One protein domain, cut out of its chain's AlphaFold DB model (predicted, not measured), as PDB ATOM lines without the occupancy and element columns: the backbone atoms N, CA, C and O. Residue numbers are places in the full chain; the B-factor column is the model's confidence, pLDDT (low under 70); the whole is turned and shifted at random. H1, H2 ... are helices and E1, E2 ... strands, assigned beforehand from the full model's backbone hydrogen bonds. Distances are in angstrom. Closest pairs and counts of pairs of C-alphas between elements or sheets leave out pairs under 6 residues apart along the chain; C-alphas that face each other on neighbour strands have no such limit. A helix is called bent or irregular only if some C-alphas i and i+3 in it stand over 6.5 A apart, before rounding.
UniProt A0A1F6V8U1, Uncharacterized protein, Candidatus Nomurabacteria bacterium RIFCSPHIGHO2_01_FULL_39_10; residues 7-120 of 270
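AT A GLANCE: This is residues 7 to 120 of the 270 residues of an uncharacterized protein of Candidatus Nomurabacteria bacterium RIFCSPHIGHO2_01_FULL_39_10 (UniProt A0A1F6V8U1). Four helices, H2, H3, H4 and H5, stand as an up-and-down bundle, each running against the one before it, and H5 comes back to touch H2. H1 packs on residues 45 to 49 of H3 at one end of the bundle, the short H6 packs on residues 25 to 26 of H2, and a small antiparallel sheet, E1 - E2, sits with E2 next to H3. The printed part has 114 residues, with six named helices and two named strands in the order H1 E1 H2 H3 H4 H5 H6 E2, mostly helix. It is compact, with a radius of gyration of the C-alphas of 13.9 A and spans of 44 by 30 by 19 A.

HOW THE PARTS SIT: H1, residues 7 to 13, touches H3, residues 45 to 65, at a steep tilt of 41 degrees; their closest C-alphas are those of Leu 10 and Pro 45, 4.8 A apart. E1, residues 21 to 23, is the antiparallel neighbour of E2, residues 117 to 119, at 168 degrees; N 21 and O 119, 2.9 A apart, and N 117 and O 23, 2.8 A apart, are within hydrogen-bond range. H2, residues 25 to 36, forms a helical hairpin with H3 at a shallow tilt of 25 degrees, closest at the C-alphas of Val 28 and His 51, 5.9 A. H3 is the hub, touching four helices. It forms a hairpin with H4, residues 72 to 88, at 8 degrees, closest at the C-alphas of Pro 52 and Thr 83, 4.9 A. H4 forms a hairpin with H5, residues 90 to 106, at 12 degrees, closest at the C-alphas of Ile 86 and Thr 93, 5.5 A. With residues 90 to 97 alone, H5 touches H2, closest at the C-alphas of Thr 33 and Thr 94, 4.9 A. H2 and H4 are apart, while H3 and H5 are near each other, with 5 pairs of C-alphas within 10 A. H6, residues 110 to 114, touches H2, closest at the C-alphas of Leu 25 and Leu 113, 4.8 A, and only just touches H3, with 3 pairs of C-alphas within 8 A. In H1, H2 and H4 every O i to N i+4 pair is within hydrogen-bond range; in H3 13 of 17 are, in H5 11 of 13, and in H6 0 of 1, beside 2 of 2 O i to N i+3 pairs.

IN THESE COORDINATES: H1 begins at C-alpha 7, (11.679, 23.094, 16.043). From first to last C-alpha H2 measures 16.7 A, H3 30.7 A, H4 24.3 A and H5 24.9 A. H3 and H5 are irregular: C-alphas 49 and 52 are 7.1 A apart, and C-alphas 91 and 94 are 7.5 A apart. H3 also has a kink of 27 degrees near residue 52. E2 ends at C-alpha 119, (26.753, 14.580, 11.033).

THE WHOLE: The two C-alphas farthest apart, those of Asn 12 and Glu 68, are 43.9 A apart. The printed part has no cut and no long link. Its mean pLDDT is 90.8; residues 14 to 17 and 38 to 39 are under 70.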
ATOM      1  N   PHE A   7      10.724  22.532  15.086       91.94
ATOM      2  CA  PHE A   7      11.679  23.094  16.043       91.94
ATOM      3  C   PHE A   7      10.991  23.700  17.267       91.94
ATOM      4  O   PHE A   7      11.534  23.604  18.365       91.94
ATOM      5  N   ASP A   8       9.800  24.291  17.122       92.25
ATOM      6  CA  ASP A   8       9.041  24.775  18.283       92.25
ATOM      7  C   ASP A   8       8.678  23.602  19.206       92.25
ATOM      8  O   ASP A   8       8.892  23.677  20.416       92.25
ATOM      9  N   ALA A   9       8.206  22.487  18.639       88.62
ATOM     10  CA  ALA A   9       7.903  21.280  19.407       88.62
ATOM     11  C   ALA A   9       9.155  20.718  20.103       88.62
ATOM     12  O   ALA A   9       9.106  20.441  21.299       88.62
ATOM     13  N   LEU A  10      10.282  20.631  19.391       89.25
ATOM     14  CA  LEU A  10      11.544  20.086  19.907       89.25
ATOM     15  C   LEU A  10      12.091  20.875  21.097       89.25
ATOM     16  O   LEU A  10      12.498  20.303  22.110       89.25
ATOM     17  N   TYR A  11      12.081  22.202  21.001       86.62
ATOM     18  CA  TYR A  11      12.579  23.051  22.081       86.62
ATOM     19  C   TYR A  11      11.648  23.082  23.294       86.62
ATOM     20  O   TYR A  11      12.136  23.244  24.411       86.62
ATOM     21  N   ASN A  12      10.340  22.901  23.094       83.81
ATOM     22  CA  ASN A  12       9.365  22.900  24.183       83.81
ATOM     23  C   ASN A  12       9.320  21.572  24.954       83.81
ATOM     24  O   ASN A  12       9.018  21.588  26.145       83.81
ATOM     25  N   THR A  13       9.600  20.434  24.310       75.62
ATOM     26  CA  THR A  13       9.502  19.109  24.948       75.62
ATOM     27  C   THR A  13      10.800  18.663  25.605       75.62
ATOM     28  O   THR A  13      10.780  18.229  26.756       75.62
ATOM     29  N   THR A  14      11.931  18.748  24.903       66.94
ATOM     30  CA  THR A  14      13.192  18.176  25.402       66.94
ATOM     31  C   THR A  14      14.187  19.242  25.835       66.94
ATOM     32  O   THR A  14      15.017  18.983  26.710       66.94
ATOM     33  N   GLY A  15      14.165  20.425  25.202       60.69
ATOM     34  CA  GLY A  15      15.189  21.471  25.365       60.69
ATOM     35  C   GLY A  15      16.623  20.999  25.054       60.69
ATOM     36  O   GLY A  15      17.583  21.741  25.261       60.69
ATOM     37  N   LYS A  16      16.771  19.757  24.581       61.06
ATOM     38  CA  LYS A  16      18.007  19.000  24.393       61.06
ATOM     39  C   LYS A  16      17.825  18.167  23.130       61.06
ATOM     40  O   LYS A  16      17.211  17.106  23.157       61.06
ATOM     41  N   GLY A  17      18.331  18.677  22.018       62.97
ATOM     42  CA  GLY A  17      18.508  17.916  20.788       62.97
ATOM     43  C   GLY A  17      19.989  17.865  20.447       62.97
ATOM     44  O   GLY A  17      20.751  18.755  20.834       62.97
ATOM     45  N   SER A  18      20.398  16.813  19.747       75.88
ATOM     46  CA  SER A  18      21.725  16.725  19.151       75.88
ATOM     47  C   SER A  18      21.574  16.718  17.641       75.88
ATOM     48  O   SER A  18      20.777  15.966  17.085       75.88
ATOM     49  N   LEU A  19      22.358  17.559  16.971       82.31
ATOM     50  CA  LEU A  19      22.523  17.469  15.523       82.31
ATOM     51  C   LEU A  19      23.295  16.215  15.113       82.31
ATOM     52  O   LEU A  19      23.249  15.847  13.941       82.31
ATOM     53  N   GLU A  20      23.989  15.579  16.058       89.44
ATOM     54  CA  GLU A  20      24.773  14.383  15.805       89.44
ATOM     55  C   GLU A  20      23.919  13.275  15.188       89.44
ATOM     56  O   GLU A  20      22.782  13.026  15.595       89.44
ATOM     57  N   TYR A  21      24.472  12.635  14.164       93.44
ATOM     58  CA  TYR A  21      23.840  11.526  13.474       93.44
ATOM     59  C   TYR A  21      24.896  10.641  12.830       93.44
ATOM     60  O   TYR A  21      25.846  11.135  12.212       93.44
ATOM     61  N   ASN A  22      24.698   9.334  12.942       95.56
ATOM     62  CA  ASN A  22      25.465   8.336  12.223       95.56
ATOM     63  C   ASN A  22      24.509   7.230  11.775       95.56
ATOM     64  O   ASN A  22      23.833   6.634  12.610       95.56
ATOM     65  N   GLY A  23      24.438   7.006  10.471       97.12
ATOM     66  CA  GLY A  23      23.511   6.075   9.842       97.12
ATOM     67  C   GLY A  23      23.576   6.230   8.332       97.12
ATOM     68  O   GLY A  23      24.609   6.621   7.779       97.12
ATOM     69  N   THR A  24      22.469   5.965   7.664       98.19
ATOM     70  CA  THR A  24      22.335   6.009   6.207       98.19
ATOM     71  C   THR A  24      21.099   6.807   5.795       98.19
ATOM     72  O   THR A  24      20.306   7.230   6.639       98.19
ATOM     73  N   LEU A  25      20.924   7.057   4.494       98.12
ATOM     74  CA  LEU A  25      19.674   7.654   4.023       98.12
ATOM     75  C   LEU A  25      18.499   6.690   4.242       98.12
ATOM     76  O   LEU A  25      17.421   7.144   4.615       98.12
ATOM     77  N   ASP A  26      18.697   5.381   4.081       98.12
ATOM     78  CA  ASP A  26      17.628   4.404   4.312       98.12
ATOM     79  C   ASP A  26      17.146   4.386   5.769       98.12
ATOM     80  O   ASP A  26      15.938   4.355   6.008       98.12
ATOM     81  N   ASP A  27      18.060   4.519   6.738       98.12
ATOM     82  CA  ASP A  27      17.703   4.664   8.156       98.12
ATOM     83  C   ASP A  27      16.819   5.902   8.375       98.12
ATOM     84  O   ASP A  27      15.776   5.828   9.023       98.12
ATOM     85  N   VAL A  28      17.201   7.045   7.787       97.50
ATOM     86  CA  VAL A  28      16.433   8.299   7.884       97.50
ATOM     87  C   VAL A  28      15.018   8.128   7.326       97.50
ATOM     88  O   VAL A  28      14.049   8.556   7.957       97.50
ATOM     89  N   LEU A  29      14.893   7.519   6.146       97.31
ATOM     90  CA  LEU A  29      13.609   7.325   5.469       97.31
ATOM     91  C   LEU A  29      12.715   6.320   6.212       97.31
ATOM     92  O   LEU A  29      11.506   6.533   6.324       97.31
ATOM     93  N   SER A  30      13.299   5.251   6.750       95.81
ATOM     94  CA  SER A  30      12.564   4.234   7.510       95.81
ATOM     95  C   SER A  30      12.020   4.811   8.816       95.81
ATOM     96  O   SER A  30      10.821   4.717   9.072       95.81
ATOM     97  N   VAL A  31      12.847   5.552   9.561       94.81
ATOM     98  CA  VAL A  31      12.425   6.240  10.792       94.81
ATOM     99  C   VAL A  31      11.303   7.249  10.526       94.81
ATOM    100  O   VAL A  31      10.336   7.305  11.284       94.81
ATOM    101  N   LEU A  32      11.381   8.032   9.443       93.69
ATOM    102  CA  LEU A  32      10.308   8.963   9.065       93.69
ATOM    103  C   LEU A  32       8.989   8.241   8.760       93.69
ATOM    104  O   LEU A  32       7.925   8.705   9.168       93.69
ATOM    105  N   THR A  33       9.066   7.099   8.078       91.69
ATOM    106  CA  THR A  33       7.895   6.283   7.733       91.69
ATOM    107  C   THR A  33       7.244   5.688   8.982       91.69
ATOM    108  O   THR A  33       6.031   5.787   9.149       91.69
ATOM    109  N   GLU A  34       8.043   5.136   9.897       89.56
ATOM    110  CA  GLU A  34       7.574   4.597  11.181       89.56
ATOM    111  C   GLU A  34       6.965   5.683  12.080       89.56
ATOM    112  O   GLU A  34       5.940   5.482  12.732       89.56
ATOM    113  N   SER A  35       7.562   6.875  12.086       83.69
ATOM    114  CA  SER A  35       7.103   7.995  12.916       83.69
ATOM    115  C   SER A  35       5.790   8.596  12.412       83.69
ATOM    116  O   SER A  35       4.986   9.091  13.212       83.69
ATOM    117  N   ALA A  36       5.530   8.520  11.101       82.00
ATOM    118  CA  ALA A  36       4.316   9.038  10.473       82.00
ATOM    119  C   ALA A  36       3.032   8.391  11.019       82.00
ATOM    120  O   ALA A  36       1.996   9.056  11.085       82.00
ATOM    121  N   PHE A  37       3.099   7.150  11.511       72.56
ATOM    122  CA  PHE A  37       1.960   6.479  12.151       72.56
ATOM    123  C   PHE A  37       1.502   7.162  13.445       72.56
ATOM    124  O   PHE A  37       0.324   7.094  13.788       72.56
ATOM    125  N   SER A  38       2.402   7.858  14.150       68.38
ATOM    126  CA  SER A  38       2.054   8.595  15.372       68.38
ATOM    127  C   SER A  38       1.356   9.936  15.100       68.38
ATOM    128  O   SER A  38       0.781  10.512  16.023       68.38
ATOM    129  N   GLN A  39       1.407  10.428  13.852       66.56
ATOM    130  CA  GLN A  39       0.783  11.661  13.332       66.56
ATOM    131  C   GLN A  39       0.977  12.935  14.173       66.56
ATOM    132  O   GLN A  39       0.285  13.932  13.963       66.56
ATOM    133  N   SER A  40       1.921  12.941  15.113       70.88
ATOM    134  CA  SER A  40       2.136  14.068  16.008       70.88
ATOM    135  C   SER A  40       3.558  14.589  15.897       70.88
ATOM    136  O   SER A  40       4.534  13.887  16.156       70.88
ATOM    137  N   LEU A  41       3.675  15.883  15.597       71.81
ATOM    138  CA  LEU A  41       4.946  16.600  15.669       71.81
ATOM    139  C   LEU A  41       5.507  16.652  17.099       71.81
ATOM    140  O   LEU A  41       6.677  16.969  17.276       71.81
ATOM    141  N   THR A  42       4.695  16.373  18.126       74.12
ATOM    142  CA  THR A  42       5.096  16.502  19.535       74.12
ATOM    143  C   THR A  42       5.602  15.208  20.164       74.12
ATOM    144  O   THR A  42       6.268  15.283  21.194       74.12
ATOM    145  N   THR A  43       5.324  14.041  19.573       78.88
ATOM    146  CA  THR A  43       5.761  12.738  20.110       78.88
ATOM    147  C   THR A  43       7.239  12.482  19.837       78.88
ATOM    148  O   THR A  43       7.944  12.006  20.722       78.88
ATOM    149  N   GLN A  44       7.711  12.829  18.637       85.56
ATOM    150  CA  GLN A  44       9.105  12.651  18.206       85.56
ATOM    151  C   GLN A  44       9.624  13.897  17.462       85.56
ATOM    152  O   GLN A  44       9.928  13.855  16.267       85.56
ATOM    153  N   PRO A  45       9.667  15.058  18.134       88.00
ATOM    154  CA  PRO A  45       9.935  16.332  17.474       88.00
ATOM    155  C   PRO A  45      11.355  16.446  16.904       88.00
ATOM    156  O   PRO A  45      11.591  17.221  15.979       88.00
ATOM    157  N   ASP A  46      12.309  15.682  17.429       89.75
ATOM    158  CA  ASP A  46      13.674  15.585  16.916       89.75
ATOM    159  C   ASP A  46      13.721  14.886  15.556       89.75
ATOM    160  O   ASP A  46      14.442  15.337  14.662       89.75
ATOM    161  N   ILE A  47      12.912  13.842  15.361       91.25
ATOM    162  CA  ILE A  47      12.775  13.170  14.067       91.25
ATOM    163  C   ILE A  47      12.254  14.171  13.040       91.25
ATOM    164  O   ILE A  47      12.925  14.433  12.039       91.25
ATOM    165  N   TRP A  48      11.127  14.814  13.340       91.44
ATOM    166  CA  TRP A  48      10.492  15.769  12.436       91.44
ATOM    167  C   TRP A  48      11.364  16.987  12.124       91.44
ATOM    168  O   TRP A  48      11.371  17.449  10.988       91.44
ATOM    169  N   ALA A  49      12.127  17.498  13.092       92.44
ATOM    170  CA  ALA A  49      12.975  18.672  12.886       92.44
ATOM    171  C   ALA A  49      14.307  18.363  12.183       92.44
ATOM    172  O   ALA A  49      14.914  19.265  11.606       92.44
ATOM    173  N   LEU A  50      14.817  17.129  12.275       93.81
ATOM    174  CA  LEU A  50      16.196  16.820  11.871       93.81
ATOM    175  C   LEU A  50      16.310  15.796  10.742       93.81
ATOM    176  O   LEU A  50      17.324  15.801  10.048       93.81
ATOM    177  N   HIS A  51      15.317  14.937  10.515       95.44
ATOM    178  CA  HIS A  51      15.395  13.912   9.466       95.44
ATOM    179  C   HIS A  51      15.143  14.455   8.053       95.44
ATOM    180  O   HIS A  51      15.944  14.154   7.168       95.44
ATOM    181  N   PRO A  52      14.148  15.326   7.803       96.12
ATOM    182  CA  PRO A  52      13.976  15.910   6.472       96.12
ATOM    183  C   PRO A  52      15.225  16.647   5.939       96.12
ATOM    184  O   PRO A  52      15.661  16.343   4.829       96.12
ATOM    185  N   PRO A  53      15.924  17.514   6.700       96.25
ATOM    186  CA  PRO A  53      17.157  18.132   6.204       96.25
ATOM    187  C   PRO A  53      18.317  17.133   6.016       96.25
ATOM    188  O   PRO A  53      19.228  17.403   5.228       96.25
ATOM    189  N   ARG A  54      18.300  15.971   6.690       96.56
ATOM    190  CA  ARG A  54      19.279  14.885   6.477       96.56
ATOM    191  C   ARG A  54      19.108  14.212   5.113       96.56
ATOM    192  O   ARG A  54      20.121  13.847   4.518       96.56
ATOM    193  N   ILE A  55      17.885  14.141   4.581       97.88
ATOM    194  CA  ILE A  55      17.623  13.678   3.207       97.88
ATOM    195  C   ILE A  55      18.373  14.563   2.203       97.88
ATOM    196  O   ILE A  55      19.177  14.071   1.409       97.88
ATOM    197  N   LEU A  56      18.194  15.888   2.302       97.56
ATOM    198  CA  LEU A  56      18.872  16.843   1.414       97.56
ATOM    199  C   LEU A  56      20.391  16.772   1.552       97.56
ATOM    200  O   LEU A  56      21.113  16.860   0.560       97.56
ATOM    201  N   ARG A  57      20.878  16.589   2.784       95.56
ATOM    202  CA  ARG A  57      22.303  16.424   3.071       95.56
ATOM    203  C   ARG A  57      22.889  15.195   2.376       95.56
ATOM    204  O   ARG A  57      23.953  15.314   1.774       95.56
ATOM    205  N   ALA A  58      22.216  14.048   2.454       96.44
ATOM    206  CA  ALA A  58      22.671  12.819   1.812       96.44
ATOM    207  C   ALA A  58      22.746  12.985   0.287       96.44
ATOM    208  O   ALA A  58      23.796  12.736  -0.306       96.44
ATOM    209  N   ILE A  59      21.677  13.499  -0.330       97.06
ATOM    210  CA  ILE A  59      21.607  13.674  -1.788       97.06
ATOM    211  C   ILE A  59      22.651  14.685  -2.278       97.06
ATOM    212  O   ILE A  59      23.361  14.413  -3.247       97.06
ATOM    213  N   ILE A  60      22.810  15.835  -1.609       95.12
ATOM    214  CA  ILE A  60      23.798  16.834  -2.044       95.12
ATOM    215  C   ILE A  60      25.239  16.340  -1.860       95.12
ATOM    216  O   ILE A  60      26.088  16.626  -2.705       95.12
ATOM    217  N   ASP A  61      25.528  15.586  -0.793       93.94
ATOM    218  CA  ASP A  61      26.857  15.006  -0.573       93.94
ATOM    219  C   ASP A  61      27.175  13.927  -1.611       93.94
ATOM    220  O   ASP A  61      28.306  13.879  -2.109       93.94
ATOM    221  N   TYR A  62      26.179  13.125  -1.984       95.00
ATOM    222  CA  TYR A  62      26.293  12.146  -3.058       95.00
ATOM    223  C   TYR A  62      26.531  12.826  -4.410       95.00
ATOM    224  O   TYR A  62      27.513  12.509  -5.077       95.00
ATOM    225  N   LYS A  63      25.739  13.851  -4.758       94.25
ATOM    226  CA  LYS A  63      25.921  14.665  -5.975       94.25
ATOM    227  C   LYS A  63      27.336  15.240  -6.076       94.25
ATOM    228  O   LYS A  63      27.965  15.198  -7.126       94.25
ATOM    229  N   ILE A  64      27.856  15.790  -4.976       92.12
ATOM    230  CA  ILE A  64      29.212  16.360  -4.936       92.12
ATOM    231  C   ILE A  64      30.281  15.268  -5.082       92.12
ATOM    232  O   ILE A  64      31.329  15.522  -5.675       92.12
ATOM    233  N   GLY A  65      30.041  14.078  -4.526       91.50
ATOM    234  CA  GLY A  65      30.942  12.930  -4.636       91.50
ATOM    235  C   GLY A  65      30.897  12.214  -5.989       91.50
ATOM    236  O   GLY A  65      31.840  11.486  -6.290       91.50
ATOM    237  N   ARG A  66      29.835  12.425  -6.775       91.88
ATOM    238  CA  ARG A  66      29.545  11.768  -8.060       91.88
ATOM    239  C   ARG A  66      29.175  12.791  -9.151       91.88
ATOM    240  O   ARG A  66      28.056  12.761  -9.666       91.88
ATOM    241  N   PRO A  67      30.061  13.745  -9.495       88.44
ATOM    242  CA  PRO A  67      29.757  14.786 -10.484       88.44
ATOM    243  C   PRO A  67      29.435  14.246 -11.891       88.44
ATOM    244  O   PRO A  67      28.899  14.982 -12.716       88.44
ATOM    245  N   GLU A  68      29.761  12.985 -12.173       89.81
ATOM    246  CA  GLU A  68      29.454  12.260 -13.406       89.81
ATOM    247  C   GLU A  68      27.986  11.821 -13.541       89.81
ATOM    248  O   GLU A  68      27.587  11.402 -14.627       89.81
ATOM    249  N   LEU A  69      27.185  11.917 -12.473       89.25
ATOM    250  CA  LEU A  69      25.779  11.504 -12.438       89.25
ATOM    251  C   LEU A  69      24.846  12.733 -12.488       89.25
ATOM    252  O   LEU A  69      24.435  13.247 -11.443       89.25
ATOM    253  N   PRO A  70      24.484  13.244 -13.684       81.00
ATOM    254  CA  PRO A  70      23.681  14.464 -13.813       81.00
ATOM    255  C   PRO A  70      22.238  14.297 -13.315       81.00
ATOM    256  O   PRO A  70      21.585  15.277 -12.962       81.00
ATOM    257  N   ASN A  71      21.738  13.064 -13.262       87.19
ATOM    258  CA  ASN A  71      20.388  12.738 -12.813       87.19
ATOM    259  C   ASN A  71      20.166  13.073 -11.322       87.19
ATOM    260  O   ASN A  71      19.053  13.429 -10.945       87.19
ATOM    261  N   VAL A  72      21.218  13.077 -10.492       93.50
ATOM    262  CA  VAL A  72      21.130  13.418  -9.056       93.50
ATOM    263  C   VAL A  72      20.663  14.865  -8.825       93.50
ATOM    264  O   VAL A  72      20.092  15.178  -7.783       93.50
ATOM    265  N   GLU A  73      20.868  15.768  -9.790       92.12
ATOM    266  CA  GLU A  73      20.353  17.139  -9.703       92.12
ATOM    267  C   GLU A  73      18.821  17.177  -9.644       92.12
ATOM    268  O   GLU A  73      18.262  17.949  -8.861       92.12
ATOM    269  N   GLN A  74      18.148  16.368 -10.465       93.31
ATOM    270  CA  GLN A  74      16.688  16.318 -10.482       93.31
ATOM    271  C   GLN A  74      16.166  15.755  -9.156       93.31
ATOM    272  O   GLN A  74      15.375  16.417  -8.489       93.31
ATOM    273  N   LEU A  75      16.760  14.650  -8.700       96.75
ATOM    274  CA  LEU A  75      16.466  14.051  -7.399       96.75
ATOM    275  C   LEU A  75      16.629  15.045  -6.236       96.75
ATOM    276  O   LEU A  75      15.839  15.044  -5.296       96.75
ATOM    277  N   LEU A  76      17.636  15.929  -6.280       96.88
ATOM    278  CA  LEU A  76      17.808  16.973  -5.261       96.88
ATOM    279  C   LEU A  76      16.640  17.969  -5.254       96.88
ATOM    280  O   LEU A  76      16.192  18.366  -4.177       96.88
ATOM    281  N   LYS A  77      16.156  18.387  -6.429       95.44
ATOM    282  CA  LYS A  77      15.016  19.314  -6.553       95.44
ATOM    283  C   LYS A  77      13.734  18.674  -6.029       95.44
ATOM    284  O   LYS A  77      13.004  19.313  -5.273       95.44
ATOM    285  N   ASP A  78      13.508  17.412  -6.365       95.94
ATOM    286  CA  ASP A  78      12.324  16.680  -5.926       95.94
ATOM    287  C   ASP A  78      12.374  16.416  -4.415       95.94
ATOM    288  O   ASP A  78      11.415  16.712  -3.695       95.94
ATOM    289  N   ALA A  79      13.540  16.042  -3.883       97.62
ATOM    290  CA  ALA A  79      13.749  15.906  -2.446       97.62
ATOM    291  C   ALA A  79      13.549  17.223  -1.673       97.62
ATOM    292  O   ALA A  79      13.044  17.199  -0.549       97.62
ATOM    293  N   ILE A  80      13.902  18.385  -2.240       97.88
ATOM    294  CA  ILE A  80      13.608  19.691  -1.618       97.88
ATOM    295  C   ILE A  80      12.100  19.851  -1.410       97.88
ATOM    296  O   ILE A  80      11.670  20.170  -0.301       97.88
ATOM    297  N   ASN A  81      11.295  19.572  -2.433       96.06
ATOM    298  CA  ASN A  81       9.840  19.672  -2.327       96.06
ATOM    299  C   ASN A  81       9.279  18.672  -1.309       96.06
ATOM    300  O   ASN A  81       8.464  19.046  -0.467       96.06
ATOM    301  N   ILE A  82       9.766  17.429  -1.329       96.19
ATOM    302  CA  ILE A  82       9.360  16.371  -0.393       96.19
ATOM    303  C   ILE A  82       9.661  16.770   1.053       96.19
ATOM    304  O   ILE A  82       8.806  16.670   1.927       96.19
ATOM    305  N   THR A  83      10.871  17.254   1.324       96.62
ATOM    306  CA  THR A  83      11.295  17.599   2.689       96.62
ATOM    307  C   THR A  83      10.562  18.817   3.244       96.62
ATOM    308  O   THR A  83      10.277  18.856   4.442       96.62
ATOM    309  N   LEU A  84      10.205  19.782   2.393       96.12
ATOM    310  CA  LEU A  84       9.313  20.877   2.767       96.12
ATOM    311  C   LEU A  84       7.873  20.393   3.002       96.12
ATOM    312  O   LEU A  84       7.265  20.822   3.982       96.12
ATOM    313  N   ASP A  85       7.347  19.485   2.169       93.88
ATOM    314  CA  ASP A  85       6.013  18.892   2.370       93.88
ATOM    315  C   ASP A  85       5.942  18.138   3.699       93.88
ATOM    316  O   ASP A  85       4.980  18.315   4.432       93.88
ATOM    317  N   ILE A  86       6.990  17.405   4.092       93.69
ATOM    318  CA  ILE A  86       7.039  16.729   5.402       93.69
ATOM    319  C   ILE A  86       6.882  17.729   6.563       93.69
ATOM    320  O   ILE A  86       6.201  17.435   7.544       93.69
ATOM    321  N   TYR A  87       7.477  18.923   6.467       92.44
ATOM    322  CA  TYR A  87       7.340  19.956   7.504       92.44
ATOM    323  C   TYR A  87       5.940  20.578   7.542       92.44
ATOM    324  O   TYR A  87       5.474  20.979   8.609       92.44
ATOM    325  N   VAL A  88       5.289  20.716   6.386       92.00
ATOM    326  CA  VAL A  88       3.990  21.394   6.257       92.00
ATOM    327  C   VAL A  88       2.817  20.429   6.456       92.00
ATOM    328  O   VAL A  88       1.782  20.824   6.990       92.00
ATOM    329  N   ASN A  89       2.979  19.176   6.045       89.88
ATOM    330  CA  ASN A  89       1.962  18.135   6.010       89.88
ATOM    331  C   ASN A  89       2.551  16.769   6.429       89.88
ATOM    332  O   ASN A  89       2.736  15.878   5.593       89.88
ATOM    333  N   PRO A  90       2.824  16.562   7.732       88.25
ATOM    334  CA  PRO A  90       3.399  15.312   8.230       88.25
ATOM    335  C   PRO A  90       2.570  14.065   7.895       88.25
ATOM    336  O   PRO A  90       3.125  12.969   7.817       88.25
ATOM    337  N   GLN A  91       1.261  14.206   7.651       87.69
ATOM    338  CA  GLN A  91       0.381  13.097   7.270       87.69
ATOM    339  C   GLN A  91       0.731  12.501   5.897       87.69
ATOM    340  O   GLN A  91       0.456  11.328   5.651       87.69
ATOM    341  N   ASN A  92       1.364  13.276   5.013       90.50
ATOM    342  CA  ASN A  92       1.805  12.803   3.701       90.50
ATOM    343  C   ASN A  92       3.142  12.052   3.730       90.50
ATOM    344  O   ASN A  92       3.521  11.486   2.703       90.50
ATOM    345  N   THR A  93       3.849  12.039   4.868       93.19
ATOM    346  CA  THR A  93       5.252  11.597   4.970       93.19
ATOM    347  C   THR A  93       5.489  10.218   4.368       93.19
ATOM    348  O   THR A  93       6.365  10.089   3.519       93.19
ATOM    349  N   THR A  94       4.692   9.208   4.733       93.62
ATOM    350  CA  THR A  94       4.833   7.839   4.204       93.62
ATOM    351  C   THR A  94       4.810   7.824   2.677       93.62
ATOM    352  O   THR A  94       5.739   7.329   2.048       93.62
ATOM    353  N   ARG A  95       3.800   8.460   2.071       94.62
ATOM    354  CA  ARG A  95       3.626   8.496   0.612       94.62
ATOM    355  C   ARG A  95       4.798   9.183  -0.091       94.62
ATOM    356  O   ARG A  95       5.251   8.709  -1.128       94.62
ATOM    357  N   VAL A  96       5.257  10.326   0.424       94.94
ATOM    358  CA  VAL A  96       6.340  11.086  -0.225       94.94
ATOM    359  C   VAL A  96       7.710  10.439  -0.017       94.94
ATOM    360  O   VAL A  96       8.560  10.528  -0.898       94.94
ATOM    361  N   VAL A  97       7.918   9.747   1.107       95.56
ATOM    362  CA  VAL A  97       9.130   8.957   1.359       95.56
ATOM    363  C   VAL A  97       9.185   7.730   0.451       95.56
ATOM    364  O   VAL A  97      10.237   7.471  -0.130       95.56
ATOM    365  N   GLU A  98       8.079   7.004   0.283       95.00
ATOM    366  CA  GLU A  98       8.008   5.871  -0.651       95.00
ATOM    367  C   GLU A  98       8.281   6.315  -2.090       95.00
ATOM    368  O   GLU A  98       9.135   5.732  -2.751       95.00
ATOM    369  N   ALA A  99       7.665   7.416  -2.535       95.69
ATOM    370  CA  ALA A  99       7.924   7.974  -3.861       95.69
ATOM    371  C   ALA A  99       9.410   8.317  -4.079       95.69
ATOM    372  O   ALA A  99       9.953   8.044  -5.147       95.69
ATOM    373  N   LEU A 100      10.088   8.861  -3.060       97.06
ATOM    374  CA  LEU A 100      11.526   9.131  -3.127       97.06
ATOM    375  C   LEU A 100      12.355   7.839  -3.220       97.06
ATOM    376  O   LEU A 100      13.324   7.791  -3.978       97.06
ATOM    377  N   LYS A 101      11.999   6.791  -2.461       96.88
ATOM    378  CA  LYS A 101      12.681   5.484  -2.543       96.88
ATOM    379  C   LYS A 101      12.524   4.874  -3.938       96.88
ATOM    380  O   LYS A 101      13.517   4.422  -4.511       96.88
ATOM    381  N   ASP A 102      11.316   4.922  -4.493       96.38
ATOM    382  CA  ASP A 102      11.020   4.429  -5.839       96.38
ATOM    383  C   ASP A 102      11.815   5.190  -6.904       96.38
ATOM    384  O   ASP A 102      12.405   4.574  -7.794       96.38
ATOM    385  N   GLU A 103      11.895   6.518  -6.798       96.56
ATOM    386  CA  GLU A 103      12.679   7.353  -7.711       96.56
ATOM    387  C   GLU A 103      14.171   6.982  -7.667       96.56
ATOM    388  O   GLU A 103      14.783   6.720  -8.706       96.56
ATOM    389  N   ILE A 104      14.746   6.850  -6.466       97.38
ATOM    390  CA  ILE A 104      16.140   6.415  -6.275       97.38
ATOM    391  C   ILE A 104      16.380   5.039  -6.913       97.38
ATOM    392  O   ILE A 104      17.411   4.820  -7.562       97.38
ATOM    393  N   GLN A 105      15.429   4.113  -6.769       96.12
ATOM    394  CA  GLN A 105      15.518   2.784  -7.366       96.12
ATOM    395  C   GLN A 105      15.445   2.832  -8.899       96.12
ATOM    396  O   GLN A 105      16.257   2.182  -9.566       96.12
ATOM    397  N   GLN A 106      14.516   3.607  -9.462       95.94
ATOM    398  CA  GLN A 106      14.350   3.780 -10.911       95.94
ATOM    399  C   GLN A 106      15.584   4.417 -11.556       95.94
ATOM    400  O   GLN A 106      15.985   4.025 -12.653       95.94
ATOM    401  N   MET A 107      16.227   5.350 -10.854       96.06
ATOM    402  CA  MET A 107      17.469   5.995 -11.284       96.06
ATOM    403  C   MET A 107      18.715   5.115 -11.114       96.06
ATOM    404  O   MET A 107      19.798   5.539 -11.519       96.06
ATOM    405  N   GLN A 108      18.576   3.918 -10.533       96.06
ATOM    406  CA  GLN A 108      19.673   2.991 -10.225       96.06
ATOM    407  C   GLN A 108      20.727   3.594  -9.280       96.06
ATOM    408  O   GLN A 108      21.928   3.384  -9.443       96.06
ATOM    409  N   LEU A 109      20.271   4.363  -8.287       96.31
ATOM    410  CA  LEU A 109      21.113   5.037  -7.296       96.31
ATOM    411  C   LEU A 109      21.036   4.347  -5.926       96.31
ATOM    412  O   LEU A 109      21.044   5.005  -4.892       96.31
ATOM    413  N   GLN A 110      20.922   3.019  -5.874       95.62
ATOM    414  CA  GLN A 110      20.731   2.290  -4.611       95.62
ATOM    415  C   GLN A 110      21.889   2.499  -3.622       95.62
ATOM    416  O   GLN A 110      21.673   2.466  -2.412       95.62
ATOM    417  N   ASP A 111      23.103   2.771  -4.104       96.44
ATOM    418  CA  ASP A 111      24.250   3.062  -3.241       96.44
ATOM    419  C   ASP A 111      24.088   4.376  -2.455       96.44
ATOM    420  O   ASP A 111      24.650   4.498  -1.361       96.44
ATOM    421  N   LEU A 112      23.278   5.331  -2.934       97.12
ATOM    422  CA  LEU A 112      22.888   6.530  -2.180       97.12
ATOM    423  C   LEU A 112      22.152   6.164  -0.882       97.12
ATOM    424  O   LEU A 112      22.394   6.800   0.145       97.12
ATOM    425  N   LEU A 113      21.294   5.136  -0.908       97.56
ATOM    426  CA  LEU A 113      20.517   4.713   0.263       97.56
ATOM    427  C   LEU A 113      21.418   4.205   1.386       97.56
ATOM    428  O   LEU A 113      21.155   4.487   2.550       97.56
ATOM    429  N   THR A 114      22.497   3.509   1.027       97.12
ATOM    430  CA  THR A 114      23.403   2.834   1.967       97.12
ATOM    431  C   THR A 114      24.685   3.613   2.268       97.12
ATOM    432  O   THR A 114      25.466   3.208   3.128       97.12
ATOM    433  N   THR A 115      24.954   4.708   1.552       96.12
ATOM    434  CA  THR A 115      26.158   5.520   1.779       96.12
ATOM    435  C   THR A 115      26.130   6.115   3.194       96.12
ATOM    436  O   THR A 115      25.119   6.710   3.574       96.12
ATOM    437  N   PRO A 116      27.232   6.024   3.971       96.00
ATOM    438  CA  PRO A 116      27.273   6.580   5.317       96.00
ATOM    439  C   PRO A 116      26.958   8.078   5.347       96.00
ATOM    440  O   PRO A 116      27.650   8.898   4.730       96.00
ATOM    441  N   LEU A 117      25.939   8.430   6.124       94.44
ATOM    442  CA  LEU A 117      25.547   9.791   6.440       94.44
ATOM    443  C   LEU A 117      26.019  10.127   7.853       94.44
ATOM    444  O   LEU A 117      25.418   9.729   8.849       94.44
ATOM    445  N   THR A 118      27.090  10.913   7.935       91.12
ATOM    446  CA  THR A 118      27.640  11.365   9.214       91.12
ATOM    447  C   THR A 118      27.428  12.861   9.398       91.12
ATOM    448  O   THR A 118      27.803  13.693   8.557       91.12
ATOM    449  N   GLN A 119      26.861  13.217  10.545       90.06
ATOM    450  CA  GLN A 119      26.753  14.580  11.033       90.06
ATOM    451  C   GLN A 119      27.398  14.643  12.418       90.06
ATOM    452  O   GLN A 119      26.886  14.019  13.341       90.06
ATOM    453  N   PRO A 120      28.525  15.359  12.582       88.38
ATOM    454  CA  PRO A 120      29.143  15.501  13.891       88.38
ATOM    455  C   PRO A 120      28.301  16.406  14.794       88.38
ATOM    456  O   PRO A 120      27.498  17.214  14.312       88.38
TER     457      PRO A 120